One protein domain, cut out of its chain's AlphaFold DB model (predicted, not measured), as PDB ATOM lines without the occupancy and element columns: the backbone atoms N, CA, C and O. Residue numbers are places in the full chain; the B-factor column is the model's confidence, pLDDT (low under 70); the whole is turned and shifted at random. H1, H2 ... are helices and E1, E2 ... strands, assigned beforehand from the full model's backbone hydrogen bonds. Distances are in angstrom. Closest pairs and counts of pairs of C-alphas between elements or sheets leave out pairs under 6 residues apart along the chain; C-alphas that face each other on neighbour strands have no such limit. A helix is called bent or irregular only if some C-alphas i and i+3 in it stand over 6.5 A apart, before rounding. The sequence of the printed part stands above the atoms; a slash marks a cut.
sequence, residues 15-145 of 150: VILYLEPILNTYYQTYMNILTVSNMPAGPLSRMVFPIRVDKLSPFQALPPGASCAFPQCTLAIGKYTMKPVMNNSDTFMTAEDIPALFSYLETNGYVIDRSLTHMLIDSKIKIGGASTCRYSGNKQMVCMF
ATOM      1  N   VAL A  15     -89.927 -23.754 -30.912       91.00
ATOM      2  CA  VAL A  15     -88.558 -23.448 -31.297       91.00
ATOM      3  C   VAL A  15     -87.749 -23.294 -30.022       91.00
ATOM      4  O   VAL A  15     -88.197 -22.678 -29.053       91.00
ATOM      5  N   ILE A  16     -86.548 -23.859 -30.014       91.81
ATOM      6  CA  ILE A  16     -85.614 -23.733 -28.902       91.81
ATOM      7  C   ILE A  16     -84.595 -22.658 -29.259       91.81
ATOM      8  O   ILE A  16     -83.947 -22.736 -30.306       91.81
ATOM      9  N   LEU A  17     -84.463 -21.671 -28.378       94.06
ATOM     10  CA  LEU A  17     -83.427 -20.651 -28.413       94.06
ATOM     11  C   LEU A  17     -82.177 -21.175 -27.706       94.06
ATOM     12  O   LEU A  17     -82.242 -21.616 -26.554       94.06
ATOM     13  N   TYR A  18     -81.039 -21.079 -28.379       93.81
ATOM     14  CA  TYR A  18     -79.737 -21.453 -27.850       93.81
ATOM     15  C   TYR A  18     -78.777 -20.269 -27.850       93.81
ATOM     16  O   TYR A  18     -78.850 -19.390 -28.704       93.81
ATOM     17  N   LEU A  19     -77.830 -20.307 -26.921       94.00
ATOM     18  CA  LEU A  19     -76.596 -19.545 -26.954       94.00
ATOM     19  C   LEU A  19     -75.474 -20.480 -27.413       94.00
ATOM     20  O   LEU A  19     -75.228 -21.524 -26.800       94.00
ATOM     21  N   GLU A  20     -74.822 -20.135 -28.515       91.62
ATOM     22  CA  GLU A  20     -73.876 -21.005 -29.202       91.62
ATOM     23  C   GLU A  20     -72.541 -20.294 -29.440       91.62
ATOM     24  O   GLU A  20     -72.516 -19.240 -30.081       91.62
ATOM     25  N   PRO A  21     -71.421 -20.858 -28.950       92.12
ATOM     26  CA  PRO A  21     -70.098 -20.325 -29.228       92.12
ATOM     27  C   PRO A  21     -69.678 -20.673 -30.658       92.12
ATOM     28  O   PRO A  21     -69.657 -21.847 -31.055       92.12
ATOM     29  N   ILE A  22     -69.288 -19.647 -31.409       91.56
ATOM     30  CA  ILE A  22     -68.734 -19.754 -32.757       91.56
ATOM     31  C   ILE A  22     -67.361 -19.083 -32.832       91.56
ATOM     32  O   ILE A  22     -67.053 -18.168 -32.064       91.56
ATOM     33  N   LEU A  23     -66.541 -19.533 -33.779       91.12
ATOM     34  CA  LEU A  23     -65.303 -18.855 -34.140       91.12
ATOM     35  C   LEU A  23     -65.620 -17.760 -35.159       91.12
ATOM     36  O   LEU A  23     -66.084 -18.046 -36.264       91.12
ATOM     37  N   ASN A  24     -65.333 -16.510 -34.807       90.50
ATOM     38  CA  ASN A  24     -65.294 -15.425 -35.770       90.50
ATOM     39  C   ASN A  24     -63.971 -15.504 -36.540       90.50
ATOM     40  O   ASN A  24     -62.909 -15.174 -36.013       90.50
ATOM     41  N   THR A  25     -64.029 -15.942 -37.795       88.88
ATOM     42  CA  THR A  25     -62.835 -16.130 -38.630       88.88
ATOM     43  C   THR A  25     -62.172 -14.832 -39.075       88.88
ATOM     44  O   THR A  25     -60.996 -14.857 -39.428       88.88
ATOM     45  N   TYR A  26     -62.886 -13.704 -39.032       91.19
ATOM     46  CA  TYR A  26     -62.339 -12.402 -39.401       91.19
ATOM     47  C   TYR A  26     -61.491 -11.809 -38.270       91.19
ATOM     48  O   TYR A  26     -60.353 -11.410 -38.497       91.19
ATOM     49  N   TYR A  27     -62.022 -11.796 -37.044       90.31
ATOM     50  CA  TYR A  27     -61.317 -11.261 -35.870       90.31
ATOM     51  C   TYR A  27     -60.481 -12.303 -35.118       90.31
ATOM     52  O   TYR A  27     -59.746 -11.939 -34.207       90.31
ATOM     53  N   GLN A  28     -60.586 -13.584 -35.484       89.62
ATOM     54  CA  GLN A  28     -59.936 -14.710 -34.800       89.62
ATOM     55  C   GLN A  28     -60.307 -14.810 -33.311       89.62
ATOM     56  O   GLN A  28     -59.501 -15.211 -32.472       89.62
ATOM     57  N   THR A  29     -61.548 -14.461 -32.978       90.62
ATOM     58  CA  THR A  29     -62.075 -14.489 -31.611       90.62
ATOM     59  C   THR A  29     -63.286 -15.404 -31.505       90.62
ATOM     60  O   THR A  29     -64.008 -15.637 -32.476       90.62
ATOM     61  N   TYR A  30     -63.523 -15.935 -30.309       91.62
ATOM     62  CA  TYR A  30     -64.763 -16.646 -30.018       91.62
ATOM     63  C   TYR A  30     -65.851 -15.652 -29.641       91.62
ATOM     64  O   TYR A  30     -65.608 -14.717 -28.878       91.62
ATOM     65  N   MET A  31     -67.059 -15.889 -30.135       92.00
ATOM     66  CA  MET A  31     -68.234 -15.121 -29.747       92.00
ATOM     67  C   MET A  31     -69.427 -16.040 -29.528       92.00
ATOM     68  O   MET A  31     -69.576 -17.055 -30.208       92.00
ATOM     69  N   ASN A  32     -70.275 -15.668 -28.573       93.81
ATOM     70  CA  ASN A  32     -71.516 -16.373 -28.290       93.81
ATOM     71  C   ASN A  32     -72.657 -15.684 -29.031       93.81
ATOM     72  O   ASN A  32     -72.927 -14.507 -28.786       93.81
ATOM     73  N   ILE A  33     -73.323 -16.422 -29.913       94.88
ATOM     74  CA  ILE A  33     -74.449 -15.919 -30.700       94.88
ATOM     75  C   ILE A  33     -75.737 -16.646 -30.341       94.88
ATOM     76  O   ILE A  33     -75.715 -17.796 -29.896       94.88
ATOM     77  N   LEU A  34     -76.865 -15.981 -30.563       95.38
ATOM     78  CA  LEU A  34     -78.178 -16.591 -30.427       95.38
ATOM     79  C   LEU A  34     -78.539 -17.386 -31.685       95.38
ATOM     80  O   LEU A  34     -78.437 -16.895 -32.814       95.38
ATOM     81  N   THR A  35     -78.971 -18.629 -31.483       94.25
ATOM     82  CA  THR A  35     -79.310 -19.571 -32.554       94.25
ATOM     83  C   THR A  35     -80.608 -20.308 -32.247       94.25
ATOM     84  O   THR A  35     -81.057 -20.359 -31.102       94.25
ATOM     85  N   VAL A  36     -81.246 -20.865 -33.276       93.25
ATOM     86  CA  VAL A  36     -82.536 -21.562 -33.152       93.25
ATOM     87  C   VAL A  36     -82.457 -23.005 -33.648       93.25
ATOM     88  O   VAL A  36     -81.672 -23.327 -34.542       93.25
ATOM     89  N   SER A  37     -83.270 -23.895 -33.070       88.94
ATOM     90  CA  SER A  37     -83.353 -25.310 -33.481       88.94
ATOM     91  C   SER A  37     -83.855 -25.504 -34.912       88.94
ATOM     92  O   SER A  37     -83.374 -26.381 -35.625       88.94
ATOM     93  N   ASN A  38     -84.849 -24.716 -35.305       87.56
ATOM     94  CA  ASN A  38     -85.584 -24.804 -36.560       87.56
ATOM     95  C   ASN A  38     -86.047 -23.404 -36.966       87.56
ATOM     96  O   ASN A  38     -86.029 -22.477 -36.157       87.56
ATOM     97  N   MET A  39     -86.451 -23.251 -38.229       89.56
ATOM     98  CA  MET A  39     -86.948 -21.975 -38.732       89.56
ATOM     99  C   MET A  39     -88.241 -21.603 -37.986       89.56
ATOM    100  O   MET A  39     -89.216 -22.354 -38.080       89.56
ATOM    101  N   PRO A  40     -88.273 -20.490 -37.230       90.81
ATOM    102  CA  PRO A  40     -89.466 -20.097 -36.499       90.81
ATOM    103  C   PRO A  40     -90.540 -19.615 -37.472       90.81
ATOM    104  O   PRO A  40     -90.231 -19.017 -38.501       90.81
ATOM    105  N   ALA A  41     -91.810 -19.823 -37.134       88.94
ATOM    106  CA  ALA A  41     -92.906 -19.154 -37.828       88.94
ATOM    107  C   ALA A  41     -92.993 -17.673 -37.406       88.94
ATOM    108  O   ALA A  41     -92.392 -17.267 -36.411       88.94
ATOM    109  N   GLY A  42     -93.738 -16.859 -38.157       89.38
ATOM    110  CA  GLY A  42     -93.961 -15.444 -37.838       89.38
ATOM    111  C   GLY A  42     -92.826 -14.503 -38.277       89.38
ATOM    112  O   GLY A  42     -91.970 -14.887 -39.083       89.38
ATOM    113  N   PRO A  43     -92.808 -13.247 -37.794       92.81
ATOM    114  CA  PRO A  43     -91.906 -12.208 -38.296       92.81
ATOM    115  C   PRO A  43     -90.424 -12.440 -37.958       92.81
ATOM    116  O   PRO A  43     -89.561 -11.967 -38.696       92.81
ATOM    117  N   LEU A  44     -90.109 -13.210 -36.908       93.31
ATOM    118  CA  LEU A  44     -88.731 -13.575 -36.550       93.31
ATOM    119  C   LEU A  44     -88.028 -14.366 -37.660       93.31
ATOM    120  O   LEU A  44     -86.820 -14.236 -37.825       93.31
ATOM    121  N   SER A  45     -88.774 -15.127 -38.468       92.88
ATOM    122  CA  SER A  45     -88.237 -15.886 -39.609       92.88
ATOM    123  C   SER A  45     -87.389 -15.033 -40.561       92.88
ATOM    124  O   SER A  45     -86.414 -15.519 -41.123       92.88
ATOM    125  N   ARG A  46     -87.707 -13.741 -40.706       93.75
ATOM    126  CA  ARG A  46     -86.993 -12.804 -41.592       93.75
ATOM    127  C   ARG A  46     -85.634 -12.358 -41.051       93.75
ATOM    128  O   ARG A  46     -84.861 -11.760 -41.790       93.75
ATOM    129  N   MET A  47     -85.371 -12.615 -39.774       95.00
ATOM    130  CA  MET A  47     -84.123 -12.287 -39.079       95.00
ATOM    131  C   MET A  47     -83.317 -13.541 -38.724       95.00
ATOM    132  O   MET A  47     -82.256 -13.444 -38.113       95.00
ATOM    133  N   VAL A  48     -83.793 -14.725 -39.114       94.75
ATOM    134  CA  VAL A  48     -83.080 -15.986 -38.921       94.75
ATOM    135  C   VAL A  48     -82.401 -16.378 -40.221       94.75
ATOM    136  O   VAL A  48     -83.047 -16.542 -41.257       94.75
ATOM    137  N   PHE A  49     -81.088 -16.568 -40.158       93.81
ATOM    138  CA  PHE A  49     -80.276 -16.884 -41.322       93.81
ATOM    139  C   PHE A  49     -79.476 -18.168 -41.107       93.81
ATOM    140  O   PHE A  49     -78.838 -18.330 -40.064       93.81
ATOM    141  N   PRO A  50     -79.429 -19.068 -42.103       92.00
ATOM    142  CA  PRO A  50     -78.474 -20.162 -42.087       92.00
ATOM    143  C   PRO A  50     -77.061 -19.603 -42.286       92.00
ATOM    144  O   PRO A  50     -76.759 -18.946 -43.291       92.00
ATOM    145  N   ILE A  51     -76.183 -19.883 -41.328       90.19
ATOM    146  CA  ILE A  51     -74.762 -19.549 -41.375       90.19
ATOM    147  C   ILE A  51     -73.927 -20.818 -41.369       90.19
ATOM    148  O   ILE A  51     -74.262 -21.789 -40.695       90.19
ATOM    149  N   ARG A  52     -72.814 -20.798 -42.099       88.19
ATOM    150  CA  ARG A  52     -71.810 -21.853 -42.007       88.19
ATOM    151  C   ARG A  52     -70.901 -21.555 -40.823       88.19
ATOM    152  O   ARG A  52     -70.382 -20.446 -40.729       88.19
ATOM    153  N   VAL A  53     -70.719 -22.538 -39.949       86.75
ATOM    154  CA  VAL A  53     -69.808 -22.439 -38.803       86.75
ATOM    155  C   VAL A  53     -68.526 -23.217 -39.074       86.75
ATOM    156  O   VAL A  53     -68.560 -24.342 -39.582       86.75
ATOM    157  N   ASP A  54     -67.396 -22.602 -38.740       86.25
ATOM    158  CA  ASP A  54     -66.082 -23.232 -38.813       86.25
ATOM    159  C   ASP A  54     -65.731 -23.934 -37.497       86.25
ATOM    160  O   ASP A  54     -66.380 -23.744 -36.466       86.25
ATOM    161  N   LYS A  55     -64.701 -24.783 -37.550       85.62
ATOM    162  CA  LYS A  55     -64.180 -25.497 -36.379       85.62
ATOM    163  C   LYS A  55     -63.742 -24.501 -35.316       85.62
ATOM    164  O   LYS A  55     -62.986 -23.582 -35.618       85.62
ATOM    165  N   LEU A  56     -64.135 -24.743 -34.066       85.00
ATOM    166  CA  LEU A  56     -63.621 -23.957 -32.949       85.00
ATOM    167  C   LEU A  56     -62.133 -24.208 -32.721       85.00
ATOM    168  O   LEU A  56     -61.433 -23.327 -32.255       85.00
ATOM    169  N   SER A  57     -61.641 -25.404 -33.033       82.12
ATOM    170  CA  SER A  57     -60.245 -25.763 -32.807       82.12
ATOM    171  C   SER A  57     -59.699 -26.617 -33.950       82.12
ATOM    172  O   SER A  57     -60.422 -27.480 -34.459       82.12
ATOM    173  N   PRO A  58     -58.409 -26.467 -34.314       81.12
ATOM    174  CA  PRO A  58     -57.733 -27.379 -35.238       81.12
ATOM    175  C   PRO A  58     -57.810 -28.847 -34.798       81.12
ATOM    176  O   PRO A  58     -57.836 -29.745 -35.637       81.12
ATOM    177  N   PHE A  59     -57.897 -29.090 -33.487       81.25
ATOM    178  CA  PHE A  59     -57.980 -30.427 -32.896       81.25
ATOM    179  C   PHE A  59     -59.404 -30.999 -32.881       81.25
ATOM    180  O   PHE A  59     -59.604 -32.149 -32.495       81.25
ATOM    181  N   GLN A  60     -60.409 -30.222 -33.296       77.12
ATOM    182  CA  GLN A  60     -61.782 -30.698 -33.381       77.12
ATOM    183  C   GLN A  60     -61.936 -31.613 -34.603       77.12
ATOM    184  O   GLN A  60     -62.016 -31.174 -35.759       77.12
ATOM    185  N   ALA A  61     -61.984 -32.912 -34.328       71.69
ATOM    186  CA  ALA A  61     -62.302 -33.948 -35.296       71.69
ATOM    187  C   ALA A  61     -63.711 -34.492 -35.037       71.69
ATOM    188  O   ALA A  61     -64.116 -34.691 -33.891       71.69
ATOM    189  N   LEU A  62     -64.459 -34.731 -36.115       70.94
ATOM    190  CA  LEU A  62     -65.686 -35.520 -36.032       70.94
ATOM    191  C   LEU A  62     -65.279 -36.988 -35.825       70.94
ATOM    192  O   LEU A  62     -64.310 -37.422 -36.457       70.94
ATOM    193  N   PRO A  63     -65.968 -37.756 -34.966       68.94
ATOM    194  CA  PRO A  63     -65.633 -39.157 -34.764       68.94
ATOM    195  C   PRO A  63     -65.703 -39.947 -36.082       68.94
ATOM    196  O   PRO A  63     -66.616 -39.712 -36.884       68.94
ATOM    197  N   PRO A  64     -64.782 -40.897 -36.319       60.75
ATOM    198  CA  PRO A  64     -64.861 -41.770 -37.483       60.75
ATOM    199  C   PRO A  64     -66.197 -42.526 -37.487       60.75
ATOM    200  O   PRO A  64     -66.601 -43.077 -36.467       60.75
ATOM    201  N   GLY A  65     -66.897 -42.535 -38.625       60.75
ATOM    202  CA  GLY A  65     -68.201 -43.199 -38.760       60.75
ATOM    203  C   GLY A  65     -69.402 -42.388 -38.262       60.75
ATOM    204  O   GLY A  65     -70.531 -42.873 -38.337       60.75
ATOM    205  N   ALA A  66     -69.206 -41.148 -37.801       62.12
ATOM    206  CA  ALA A  66     -70.318 -40.249 -37.537       62.12
ATOM    207  C   ALA A  66     -71.005 -39.890 -38.869       62.12
ATOM    208  O   ALA A  66     -70.512 -39.070 -39.642       62.12
ATOM    209  N   SER A  67     -72.149 -40.525 -39.146       57.62
ATOM    210  CA  SER A  67     -73.047 -40.165 -40.250       57.62
ATOM    211  C   SER A  67     -73.750 -38.847 -39.911       57.62
ATOM    212  O   SER A  67     -74.935 -38.789 -39.584       57.62
ATOM    213  N   CYS A  68     -72.981 -37.762 -39.891       61.53
ATOM    214  CA  CYS A  68     -73.518 -36.429 -39.706       61.53
ATOM    215  C   CYS A  68     -74.066 -35.978 -41.063       61.53
ATOM    216  O   CYS A  68     -73.369 -35.355 -41.857       61.53
ATOM    217  N   ALA A  69     -75.321 -36.334 -41.337       51.97
ATOM    218  CA  ALA A  69     -76.018 -36.036 -42.589       51.97
ATOM    219  C   ALA A  69     -76.338 -34.540 -42.792       51.97
ATOM    220  O   ALA A  69     -76.955 -34.169 -43.789       51.97
ATOM    221  N   PHE A  70     -75.949 -33.675 -41.852       53.09
ATOM    222  CA  PHE A  70     -76.330 -32.271 -41.862       53.09
ATOM    223  C   PHE A  70     -75.177 -31.390 -42.347       53.09
ATOM    224  O   PHE A  70     -74.055 -31.516 -41.842       53.09
ATOM    225  N   PRO A  71     -75.429 -30.465 -43.292       54.25
ATOM    226  CA  PRO A  71     -74.476 -29.403 -43.571       54.25
ATOM    227  C   PRO A  71     -74.204 -28.636 -42.270       54.25
ATOM    228  O   PRO A  71     -75.092 -28.519 -41.427       54.25
ATOM    229  N   GLN A  72     -72.975 -28.139 -42.103       69.75
ATOM    230  CA  GLN A  72     -72.481 -27.366 -40.947       69.75
ATOM    231  C   GLN A  72     -73.147 -25.976 -40.872       69.75
ATOM    232  O   GLN A  72     -72.477 -24.945 -40.816       69.75
ATOM    233  N   CYS A  73     -74.472 -25.956 -40.976       79.31
ATOM    234  CA  CYS A  73     -75.324 -24.794 -41.072       79.31
ATOM    235  C   CYS A  73     -76.106 -24.665 -39.769       79.31
ATOM    236  O   CYS A  73     -76.960 -25.496 -39.459       79.31
ATOM    237  N   THR A  74     -75.819 -23.610 -39.023       88.12
ATOM    238  CA  THR A  74     -76.578 -23.225 -37.836       88.12
ATOM    239  C   THR A  74     -77.515 -22.080 -38.216       88.12
ATOM    240  O   THR A  74     -77.150 -21.210 -39.004       88.12
ATOM    241  N   LEU A  75     -78.732 -22.073 -37.676       92.19
ATOM    242  CA  LEU A  75     -79.672 -20.968 -37.846       92.19
ATOM    243  C   LEU A  75     -79.364 -19.890 -36.804       92.19
ATOM    244  O   LEU A  75     -79.691 -20.060 -35.632       92.19
ATOM    245  N   ALA A  76     -78.711 -18.811 -37.224       94.25
ATOM    246  CA  ALA A  76     -78.352 -17.691 -36.361       94.25
ATOM    247  C   ALA A  76     -79.389 -16.572 -36.447       94.25
ATOM    248  O   ALA A  76     -79.961 -16.329 -37.513       94.25
ATOM    249  N   ILE A  77     -79.595 -15.872 -35.333       95.38
ATOM    250  CA  ILE A  77     -80.448 -14.686 -35.283       95.38
ATOM    251  C   ILE A  77     -79.593 -13.451 -35.581       95.38
ATOM    252  O   ILE A  77     -78.626 -13.152 -34.876       95.38
ATOM    253  N   GLY A  78     -79.946 -12.742 -36.650       94.38
ATOM    254  CA  GLY A  78     -79.401 -11.431 -36.966       94.38
ATOM    255  C   GLY A  78     -80.069 -10.351 -36.119       94.38
ATOM    256  O   GLY A  78     -81.274 -10.392 -35.883       94.38
ATOM    257  N   LYS A  79     -79.289  -9.359 -35.691       92.38
ATOM    258  CA  LYS A  79     -79.795  -8.168 -34.990       92.38
ATOM    259  C   LYS A  79     -80.652  -7.281 -35.901       92.38
ATOM    260  O   LYS A  79     -81.523  -6.554 -35.439       92.38
ATOM    261  N   TYR A  80     -80.410  -7.374 -37.207       90.50
ATOM    262  CA  TYR A  80     -81.102  -6.632 -38.254       90.50
ATOM    263  C   TYR A  80     -81.715  -7.601 -39.277       90.50
ATOM    264  O   TYR A  80     -81.387  -8.785 -39.319       90.50
ATOM    265  N   THR A  81     -82.556  -7.089 -40.176       87.69
ATOM    266  CA  THR A  81     -83.170  -7.871 -41.271       87.69
ATOM    267  C   THR A  81     -82.189  -8.265 -42.380       87.69
ATOM    268  O   THR A  81     -82.585  -8.860 -43.379       87.69
ATOM    269  N   MET A  82     -80.917  -7.894 -42.247       87.31
ATOM    270  CA  MET A  82     -79.855  -8.248 -43.183       87.31
ATOM    271  C   MET A  82     -79.104  -9.471 -42.673       87.31
ATOM    272  O   MET A  82     -78.921  -9.645 -41.468       87.31
ATOM    273  N   LYS A  83     -78.625 -10.301 -43.604       87.88
ATOM    274  CA  LYS A  83     -77.826 -11.474 -43.259       87.88
ATOM    275  C   LYS A  83     -76.580 -11.041 -42.470       87.88
ATOM    276  O   LYS A  83     -75.841 -10.185 -42.965       87.88
ATOM    277  N   PRO A  84     -76.314 -11.638 -41.297       88.25
ATOM    278  CA  PRO A  84     -75.158 -11.277 -40.502       88.25
ATOM    279  C   PRO A  84     -73.859 -11.722 -41.180       88.25
ATOM    280  O   PRO A  84     -73.812 -12.723 -41.906       88.25
ATOM    281  N   VAL A  85     -72.799 -10.953 -40.949       89.06
ATOM    282  CA  VAL A  85     -71.491 -11.102 -41.594       89.06
ATOM    283  C   VAL A  85     -70.387 -11.135 -40.540       89.06
ATOM    284  O   VAL A  85     -70.400 -10.367 -39.585       89.06
ATOM    285  N   MET A  86     -69.402 -12.021 -40.710       86.81
ATOM    286  CA  MET A  86     -68.354 -12.241 -39.698       86.81
ATOM    287  C   MET A  86     -67.444 -11.023 -39.485       86.81
ATOM    288  O   MET A  86     -66.931 -10.826 -38.387       86.81
ATOM    289  N   ASN A  87     -67.275 -10.172 -40.501       89.00
ATOM    290  CA  ASN A  87     -66.490  -8.941 -40.387       89.00
ATOM    291  C   ASN A  87     -67.172  -7.855 -39.536       89.00
ATOM    292  O   ASN A  87     -66.518  -6.885 -39.160       89.00
ATOM    293  N   ASN A  88     -68.455  -8.007 -39.206       86.81
ATOM    294  CA  ASN A  88     -69.168  -7.105 -38.316       86.81
ATOM    295  C   ASN A  88     -69.920  -7.912 -37.254       86.81
ATOM    296  O   ASN A  88     -71.047  -8.367 -37.466       86.81
ATOM    297  N   SER A  89     -69.291  -8.070 -36.090       78.75
ATOM    298  CA  SER A  89     -69.841  -8.848 -34.981       78.75
ATOM    299  C   SER A  89     -71.151  -8.285 -34.425       78.75
ATOM    300  O   SER A  89     -71.935  -9.068 -33.901       78.75
ATOM    301  N   ASP A  90     -71.436  -6.985 -34.590       87.31
ATOM    302  CA  ASP A  90     -72.706  -6.371 -34.155       87.31
ATOM    303  C   ASP A  90     -73.910  -6.828 -34.999       87.31
ATOM    304  O   ASP A  90     -75.061  -6.590 -34.649       87.31
ATOM    305  N   THR A  91     -73.681  -7.519 -36.122       91.81
ATOM    306  CA  THR A  91     -74.787  -8.034 -36.944       91.81
ATOM    307  C   THR A  91     -75.462  -9.269 -36.352       91.81
ATOM    308  O   THR A  91     -76.609  -9.555 -36.701       91.81
ATOM    309  N   PHE A  92     -74.789  -9.989 -35.454       93.12
ATOM    310  CA  PHE A  92     -75.344 -11.139 -34.744       93.12
ATOM    311  C   PHE A  92     -75.972 -10.701 -33.423       93.12
ATOM    312  O   PHE A  92     -75.417  -9.853 -32.732       93.12
ATOM    313  N   MET A  93     -77.085 -11.324 -33.033       94.19
ATOM    314  CA  MET A  93     -77.558 -11.191 -31.655       94.19
ATOM    315  C   MET A  93     -76.682 -12.016 -30.712       94.19
ATOM    316  O   MET A  93     -76.361 -13.175 -30.993       94.19
ATOM    317  N   THR A  94     -76.332 -11.422 -29.580       94.06
ATOM    318  CA  THR A  94     -75.484 -12.007 -28.540       94.06
ATOM    319  C   THR A  94     -76.265 -12.192 -27.237       94.06
ATOM    320  O   THR A  94     -77.467 -11.929 -27.175       94.06
ATOM    321  N   ALA A  95     -75.599 -12.661 -26.180       93.31
ATOM    322  CA  ALA A  95     -76.222 -12.815 -24.863       93.31
ATOM    323  C   ALA A  95     -76.778 -11.490 -24.299       93.31
ATOM    324  O   ALA A  95     -77.813 -11.499 -23.635       93.31
ATOM    325  N   GLU A  96     -76.137 -10.362 -24.610       93.31
ATOM    326  CA  GLU A  96     -76.558  -9.030 -24.151       93.31
ATOM    327  C   GLU A  96     -77.903  -8.600 -24.759       93.31
ATOM    328  O   GLU A  96     -78.645  -7.818 -24.169       93.31
ATOM    329  N   ASP A  97     -78.253  -9.149 -25.925       94.44
ATOM    330  CA  ASP A  97     -79.469  -8.793 -26.653       94.44
ATOM    331  C   ASP A  97     -80.683  -9.659 -26.252       94.44
ATOM    332  O   ASP A  97     -81.791  -9.441 -26.750       94.44
ATOM    333  N   ILE A  98     -80.518 -10.630 -25.341       94.94
ATOM    334  CA  ILE A  98     -81.599 -11.520 -24.876       94.94
ATOM    335  C   ILE A  98     -82.816 -10.740 -24.338       94.94
ATOM    336  O   ILE A  98     -83.938 -11.076 -24.731       94.94
ATOM    337  N   PRO A  99     -82.666  -9.696 -23.496       95.56
ATOM    338  CA  PRO A  99     -83.818  -8.942 -22.997       95.56
ATOM    339  C   PRO A  99     -84.617  -8.271 -24.121       95.56
ATOM    340  O   PRO A  99     -85.850  -8.310 -24.124       95.56
ATOM    341  N   ALA A 100     -83.920  -7.700 -25.111       95.62
ATOM    342  CA  ALA A 100     -84.547  -7.081 -26.274       95.62
ATOM    343  C   ALA A 100     -85.255  -8.123 -27.151       95.62
ATOM    344  O   ALA A 100     -86.375  -7.887 -27.606       95.62
ATOM    345  N   LEU A 101     -84.650  -9.304 -27.325       95.31
ATOM    346  CA  LEU A 101     -85.277 -10.420 -28.030       95.31
ATOM    347  C   LEU A 101     -86.574 -10.854 -27.344       95.31
ATOM    348  O   LEU A 101     -87.582 -11.030 -28.018       95.31
ATOM    349  N   PHE A 102     -86.584 -11.004 -26.019       95.75
ATOM    350  CA  PHE A 102     -87.792 -11.405 -25.289       95.75
ATOM    351  C   PHE A 102     -88.912 -10.378 -25.430       95.75
ATOM    352  O   PHE A 102     -90.049 -10.757 -25.708       95.75
ATOM    353  N   SER A 103     -88.586  -9.087 -25.342       95.75
ATOM    354  CA  SER A 103     -89.550  -8.017 -25.607       95.75
ATOM    355  C   SER A 103     -90.100  -8.086 -27.039       95.75
ATOM    356  O   SER A 103     -91.311  -7.985 -27.253       95.75
ATOM    357  N   TYR A 104     -89.241  -8.336 -28.030       95.44
ATOM    358  CA  TYR A 104     -89.661  -8.516 -29.419       95.44
ATOM    359  C   TYR A 104     -90.579  -9.737 -29.599       95.44
ATOM    360  O   TYR A 104     -91.597  -9.651 -30.284       95.44
ATOM    361  N   LEU A 105     -90.250 -10.868 -28.973       94.38
ATOM    362  CA  LEU A 105     -91.058 -12.085 -29.027       94.38
ATOM    363  C   LEU A 105     -92.465 -11.834 -28.463       94.38
ATOM    364  O   LEU A 105     -93.453 -12.093 -29.151       94.38
ATOM    365  N   GLU A 106     -92.565 -11.275 -27.258       93.88
ATOM    366  CA  GLU A 106     -93.860 -11.017 -26.614       93.88
ATOM    367  C   GLU A 106     -94.713 -10.015 -27.413       93.88
ATOM    368  O   GLU A 106     -95.912 -10.229 -27.596       93.88
ATOM    369  N   THR A 107     -94.105  -8.959 -27.967       95.12
ATOM    370  CA  THR A 107     -94.821  -7.944 -28.769       95.12
ATOM    371  C   THR A 107     -95.296  -8.453 -30.130       95.12
ATOM    372  O   THR A 107     -96.293  -7.958 -30.651       95.12
ATOM    373  N   ASN A 108     -94.629  -9.457 -30.704       94.00
ATOM    374  CA  ASN A 108     -94.947 -10.007 -32.026       94.00
ATOM    375  C   ASN A 108     -95.759 -11.312 -31.969       94.00
ATOM    376  O   ASN A 108     -95.812 -12.049 -32.954       94.00
ATOM    377  N   GLY A 109     -96.403 -11.606 -30.835       91.25
ATOM    378  CA  GLY A 109     -97.323 -12.739 -30.711       91.25
ATOM    379  C   GLY A 109     -96.641 -14.098 -30.535       91.25
ATOM    380  O   GLY A 109     -97.247 -15.134 -30.822       91.25
ATOM    381  N   TYR A 110     -95.390 -14.113 -30.068       93.06
ATOM    382  CA  TYR A 110     -94.741 -15.337 -29.615       93.06
ATOM    383  C   TYR A 110     -95.062 -15.607 -28.144       93.06
ATOM    384  O   TYR A 110     -95.109 -14.702 -27.314       93.06
ATOM    385  N   VAL A 111     -95.239 -16.883 -27.817       92.56
ATOM    386  CA  VAL A 111     -95.461 -17.373 -26.457       92.56
ATOM    387  C   VAL A 111     -94.199 -18.085 -25.995       92.56
ATOM    388  O   VAL A 111     -93.819 -19.110 -26.559       92.56
ATOM    389  N   ILE A 112     -93.547 -17.533 -24.971       93.12
ATOM    390  CA  ILE A 112     -92.382 -18.147 -24.327       93.12
ATOM    391  C   ILE A 112     -92.880 -19.172 -23.304       93.12
ATOM    392  O   ILE A 112     -93.594 -18.822 -22.360       93.12
ATOM    393  N   ASP A 113     -92.493 -20.435 -23.478       91.31
ATOM    394  CA  ASP A 113     -92.866 -21.517 -22.573       91.31
ATOM    395  C   ASP A 113     -91.897 -21.565 -21.388       91.31
ATOM    396  O   ASP A 113     -90.770 -22.051 -21.490       91.31
ATOM    397  N   ARG A 114     -92.340 -21.030 -20.249       90.94
ATOM    398  CA  ARG A 114     -91.529 -20.964 -19.028       90.94
ATOM    399  C   ARG A 114     -91.481 -22.299 -18.287       90.94
ATOM    400  O   ARG A 114     -90.442 -22.604 -17.714       90.94
ATOM    401  N   SER A 115     -92.559 -23.087 -18.290       89.56
ATOM    402  CA  SER A 115     -92.642 -24.332 -17.513       89.56
ATOM    403  C   SER A 115     -91.771 -25.428 -18.116       89.56
ATOM    404  O   SER A 115     -91.003 -26.059 -17.390       89.56
ATOM    405  N   LEU A 116     -91.823 -25.613 -19.437       86.19
ATOM    406  CA  LEU A 116     -90.950 -26.558 -20.131       86.19
ATOM    407  C   LEU A 116     -89.500 -26.084 -20.103       86.19
ATOM    408  O   LEU A 116     -88.606 -26.886 -19.847       86.19
ATOM    409  N   THR A 117     -89.257 -24.780 -20.268       88.62
ATOM    410  CA  THR A 117     -87.900 -24.229 -20.136       88.62
ATOM    411  C   THR A 117     -87.310 -24.512 -18.752       88.62
ATOM    412  O   THR A 117     -86.200 -25.035 -18.673       88.62
ATOM    413  N   HIS A 118     -88.052 -24.246 -17.668       89.25
ATOM    414  CA  HIS A 118     -87.596 -24.538 -16.305       89.25
ATOM    415  C   HIS A 118     -87.320 -26.025 -16.103       89.25
ATOM    416  O   HIS A 118     -86.234 -26.392 -15.668       89.25
ATOM    417  N   MET A 119     -88.262 -26.887 -16.499       87.75
ATOM    418  CA  MET A 119     -88.116 -28.336 -16.361       87.75
ATOM    419  C   MET A 119     -86.832 -28.842 -17.028       87.75
ATOM    420  O   MET A 119     -86.114 -29.658 -16.452       87.75
ATOM    421  N   LEU A 120     -86.519 -28.352 -18.228       86.06
ATOM    422  CA  LEU A 120     -85.350 -28.802 -18.977       86.06
ATOM    423  C   LEU A 120     -84.045 -28.260 -18.393       86.06
ATOM    424  O   LEU A 120     -83.085 -29.022 -18.275       86.06
ATOM    425  N   ILE A 121     -84.011 -26.997 -17.969       85.44
ATOM    426  CA  ILE A 121     -82.837 -26.408 -17.311       85.44
ATOM    427  C   ILE A 121     -82.561 -27.112 -15.971       85.44
ATOM    428  O   ILE A 121     -81.427 -27.522 -15.709       85.44
ATOM    429  N   ASP A 122     -83.598 -27.339 -15.164       87.50
ATOM    430  CA  ASP A 122     -83.492 -27.951 -13.835       87.50
ATOM    431  C   ASP A 122     -83.142 -29.445 -13.904       87.50
ATOM    432  O   ASP A 122     -82.445 -29.972 -13.032       87.50
ATOM    433  N   SER A 123     -83.545 -30.137 -14.978       82.56
ATOM    434  CA  SER A 123     -83.287 -31.571 -15.175       82.56
ATOM    435  C   SER A 123     -81.804 -31.946 -15.312       82.56
ATOM    436  O   SER A 123     -81.476 -33.132 -15.370       82.56
ATOM    437  N   LYS A 124     -80.887 -30.966 -15.383       75.12
ATOM    438  CA  LYS A 124     -79.451 -31.139 -15.690       75.12
ATOM    439  C   LYS A 124     -79.181 -31.844 -17.029       75.12
ATOM    440  O   LYS A 124     -78.029 -32.173 -17.331       75.12
ATOM    441  N   ILE A 125     -80.207 -32.059 -17.854       76.56
ATOM    442  CA  ILE A 125     -80.068 -32.608 -19.199       76.56
ATOM    443  C   ILE A 125     -79.498 -31.499 -20.087       76.56
ATOM    444  O   ILE A 125     -80.115 -30.460 -20.299       76.56
ATOM    445  N   LYS A 126     -78.293 -31.713 -20.624       69.69
ATOM    446  CA  LYS A 126     -77.637 -30.750 -21.522       69.69
ATOM    447  C   LYS A 126     -78.260 -30.804 -22.918       69.69
ATOM    448  O   LYS A 126     -77.718 -31.435 -23.827       69.69
ATOM    449  N   ILE A 127     -79.393 -30.133 -23.094       69.50
ATOM    450  CA  ILE A 127     -80.065 -30.017 -24.392       69.50
ATOM    451  C   ILE A 127     -79.241 -29.118 -25.310       69.50
ATOM    452  O   ILE A 127     -78.880 -27.999 -24.959       69.50
ATOM    453  N   GLY A 128     -78.910 -29.645 -26.487       62.91
ATOM    454  CA  GLY A 128     -78.083 -28.962 -27.477       62.91
ATOM    455  C   GLY A 128     -76.571 -29.147 -27.313       62.91
ATOM    456  O   GLY A 128     -75.897 -28.888 -28.302       62.91
ATOM    457  N   GLY A 129     -76.092 -29.641 -26.158       62.34
ATOM    458  CA  GLY A 129     -74.708 -29.608 -25.645       62.34
ATOM    459  C   GLY A 129     -73.552 -30.052 -26.562       62.34
ATOM    460  O   GLY A 129     -73.404 -29.576 -27.683       62.34
ATOM    461  N   ALA A 130     -72.644 -30.897 -26.061       57.84
ATOM    462  CA  ALA A 130     -71.474 -31.330 -26.831       57.84
ATOM    463  C   ALA A 130     -71.911 -32.291 -27.941       57.84
ATOM    464  O   ALA A 130     -72.134 -33.477 -27.707       57.84
ATOM    465  N   SER A 131     -72.089 -31.777 -29.155       62.41
ATOM    466  CA  SER A 131     -72.447 -32.608 -30.298       62.41
ATOM    467  C   SER A 131     -71.200 -33.113 -31.011       62.41
ATOM    468  O   SER A 131     -70.374 -32.321 -31.458       62.41
ATOM    469  N   THR A 132     -71.134 -34.419 -31.242       61.19
ATOM    470  CA  THR A 132     -70.128 -35.064 -32.102       61.19
ATOM    471  C   THR A 132     -70.327 -34.782 -33.593       61.19
ATOM    472  O   THR A 132     -69.542 -35.255 -34.405       61.19
ATOM    473  N   CYS A 133     -71.365 -34.015 -33.954       66.50
ATOM    474  CA  CYS A 133     -71.770 -33.733 -35.331       66.50
ATOM    475  C   CYS A 133     -71.796 -32.244 -35.708       66.50
ATOM    476  O   CYS A 133     -72.387 -31.892 -36.727       66.50
ATOM    477  N   ARG A 134     -71.197 -31.350 -34.911       74.69
ATOM    478  CA  ARG A 134     -71.183 -29.904 -35.201       74.69
ATOM    479  C   ARG A 134     -69.819 -29.302 -34.888       74.69
ATOM    480  O   ARG A 134     -69.131 -29.769 -33.981       74.69
ATOM    481  N   TYR A 135     -69.450 -28.275 -35.644       77.94
ATOM    482  CA  TYR A 135     -68.218 -27.518 -35.425       77.94
ATOM    483  C   TYR A 135     -68.352 -26.385 -34.416       77.94
ATOM    484  O   TYR A 135     -67.372 -26.074 -33.751       77.94
ATOM    485  N   SER A 136     -69.556 -25.851 -34.231       75.31
ATOM    486  CA  SER A 136     -69.893 -24.982 -33.104       75.31
ATOM    487  C   SER A 136     -69.619 -25.665 -31.764       75.31
ATOM    488  O   SER A 136     -69.721 -26.891 -31.656       75.31
ATOM    489  N   GLY A 137     -69.346 -24.889 -30.720       76.81
ATOM    490  CA  GLY A 137     -69.139 -25.463 -29.390       76.81
ATOM    491  C   GLY A 137     -70.442 -25.839 -28.693       76.81
ATOM    492  O   GLY A 137     -71.492 -26.017 -29.312       76.81
ATOM    493  N   ASN A 138     -70.359 -25.980 -27.371       83.38
ATOM    494  CA  ASN A 138     -71.481 -26.435 -26.557       83.38
ATOM    495  C   ASN A 138     -72.621 -25.415 -26.588       83.38
ATOM    496  O   ASN A 138     -72.481 -24.325 -26.034       83.38
ATOM    497  N   LYS A 139     -73.758 -25.793 -27.180       87.38
ATOM    498  CA  LYS A 139     -74.969 -24.971 -27.124       87.38
ATOM    499  C   LYS A 139     -75.537 -24.996 -25.710       87.38
ATOM    500  O   LYS A 139     -75.636 -26.063 -25.099       87.38
ATOM    501  N   GLN A 140     -75.929 -23.833 -25.216       89.44
ATOM    502  CA  GLN A 140     -76.685 -23.685 -23.981       89.44
ATOM    503  C   GLN A 140     -78.109 -23.278 -24.330       89.44
ATOM    504  O   GLN A 140     -78.316 -22.348 -25.099       89.44
ATOM    505  N   MET A 141     -79.093 -23.996 -23.803       91.00
ATOM    506  CA  MET A 141     -80.496 -23.644 -23.988       91.00
ATOM    507  C   MET A 141     -80.831 -22.387 -23.180       91.00
ATOM    508  O   MET A 141     -80.481 -22.303 -22.005       91.00
ATOM    509  N   VAL A 142     -81.524 -21.438 -23.810       92.38
ATOM    510  CA  VAL A 142     -82.015 -20.212 -23.167       92.38
ATOM    511  C   VAL A 142     -83.500 -20.351 -22.847       92.38
ATOM    512  O   VAL A 142     -83.899 -20.231 -21.694       92.38
ATOM    513  N   CYS A 143     -84.328 -20.622 -23.857       92.81
ATOM    514  CA  CYS A 143     -85.763 -20.823 -23.674       92.81
ATOM    515  C   CYS A 143     -86.386 -21.593 -24.836       92.81
ATOM    516  O   CYS A 143     -85.767 -21.786 -25.884       92.81
ATOM    517  N   MET A 144     -87.630 -22.016 -24.648       92.44
ATOM    518  CA  MET A 144     -88.495 -22.472 -25.727       92.44
ATOM    519  C   MET A 144     -89.580 -21.436 -25.978       92.44
ATOM    520  O   MET A 144     -90.126 -20.849 -25.044       92.44
ATOM    521  N   PHE A 145     -89.919 -21.228 -27.240       92.94
ATOM    522  CA  PHE A 145     -90.986 -20.320 -27.623       92.94
ATOM    523  C   PHE A 145     -91.765 -20.874 -28.806       92.94
ATOM    524  O   PHE A 145     -91.279 -21.727 -29.546       92.94
TER     525      PHE A 145
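AT A GLANCE: This is residues 15 to 145 of the 150 residues of an uncharacterized protein of viral metagenome (UniProt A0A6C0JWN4). A strongly twisted sheet of six strands has H2 over one face and H3 over E6 on the opposite face, while short H1 only grazes the sheet. The long loop of residues 53 to 72 swings out to 26 A from the mean of the C-alphas. The printed part has 131 residues, with E1 E2 H1 E3 E4 H2 E5 H3 E6 along the chain and an antiparallel sheet in the order E3 E4 E2 E1 E6 E5. The class is mixed, helices and strands, with under half of the residues in named elements; the whole is compact, radius of gyration of the C-alphas 14.9 A, spanning 44 by 36 by 24 A.

HOW THE PARTS SIT: E1, residues 15 to 24, and E2, residues 29 to 36, form a hairpin, with N 20 and O 33 2.9 A apart. H1, residues 43 to 47, only grazes the sheet. E3, residues 48 to 52, and E4, residues 73 to 77, form a hairpin, with N 49 and O 76 at 2.9 A; E4 and E2 are antiparallel neighbours, with N 36 and O 75 within hydrogen-bond range at 2.9 A. E2, H1 and E3 make a split strand-helix-strand unit, two strands of one sheet with a helix between them along the chain and E4 between them in the sheet, its crossover right-handed. H2, residues 95 to 107, is irregular, with C-alphas 96 and 99 7.4 A apart; its height over the sheet is 7.6 A, and its closest C-alphas to E2 are Ala 95 and Asn 32, 6.8 A. E6, residues 140 to 145, has E1 and E5, residues 110 to 113, as antiparallel neighbours: N 17 and O 143 are 2.8 A apart, N 113 and O 144 2.9 A. H3, residues 114 to 122, runs along E6 at 7 degrees on the local plane, height 8.2 A; the closest C-alphas are Thr 117 and Cys 143, 5.4 A. Every O i to N i+4 pair is within hydrogen-bond range in H3, 7 of 9 in H2 and 0 of 1 in H1, where 2 of 2 O i to N i+3 pairs are.

IN THESE COORDINATES: E1 begins at C-alpha 15, (-88.558, -23.448, -31.297), measures 25.0 A and bends by 54 degrees at residue 21. E2 measures 21.7 A and H2 19.6 A. E6 ends at C-alpha 145, (-90.986, -20.320, -27.623).

THE WHOLE: The C-alphas of Pro 64 and Thr 107, the two farthest apart, are 46.0 A apart. The printed part has no cut. The links E3 to E4, E4 to H2 and H3 to E6 are long. Residues 63 to 72 and 126 to 133 have pLDDT under 70.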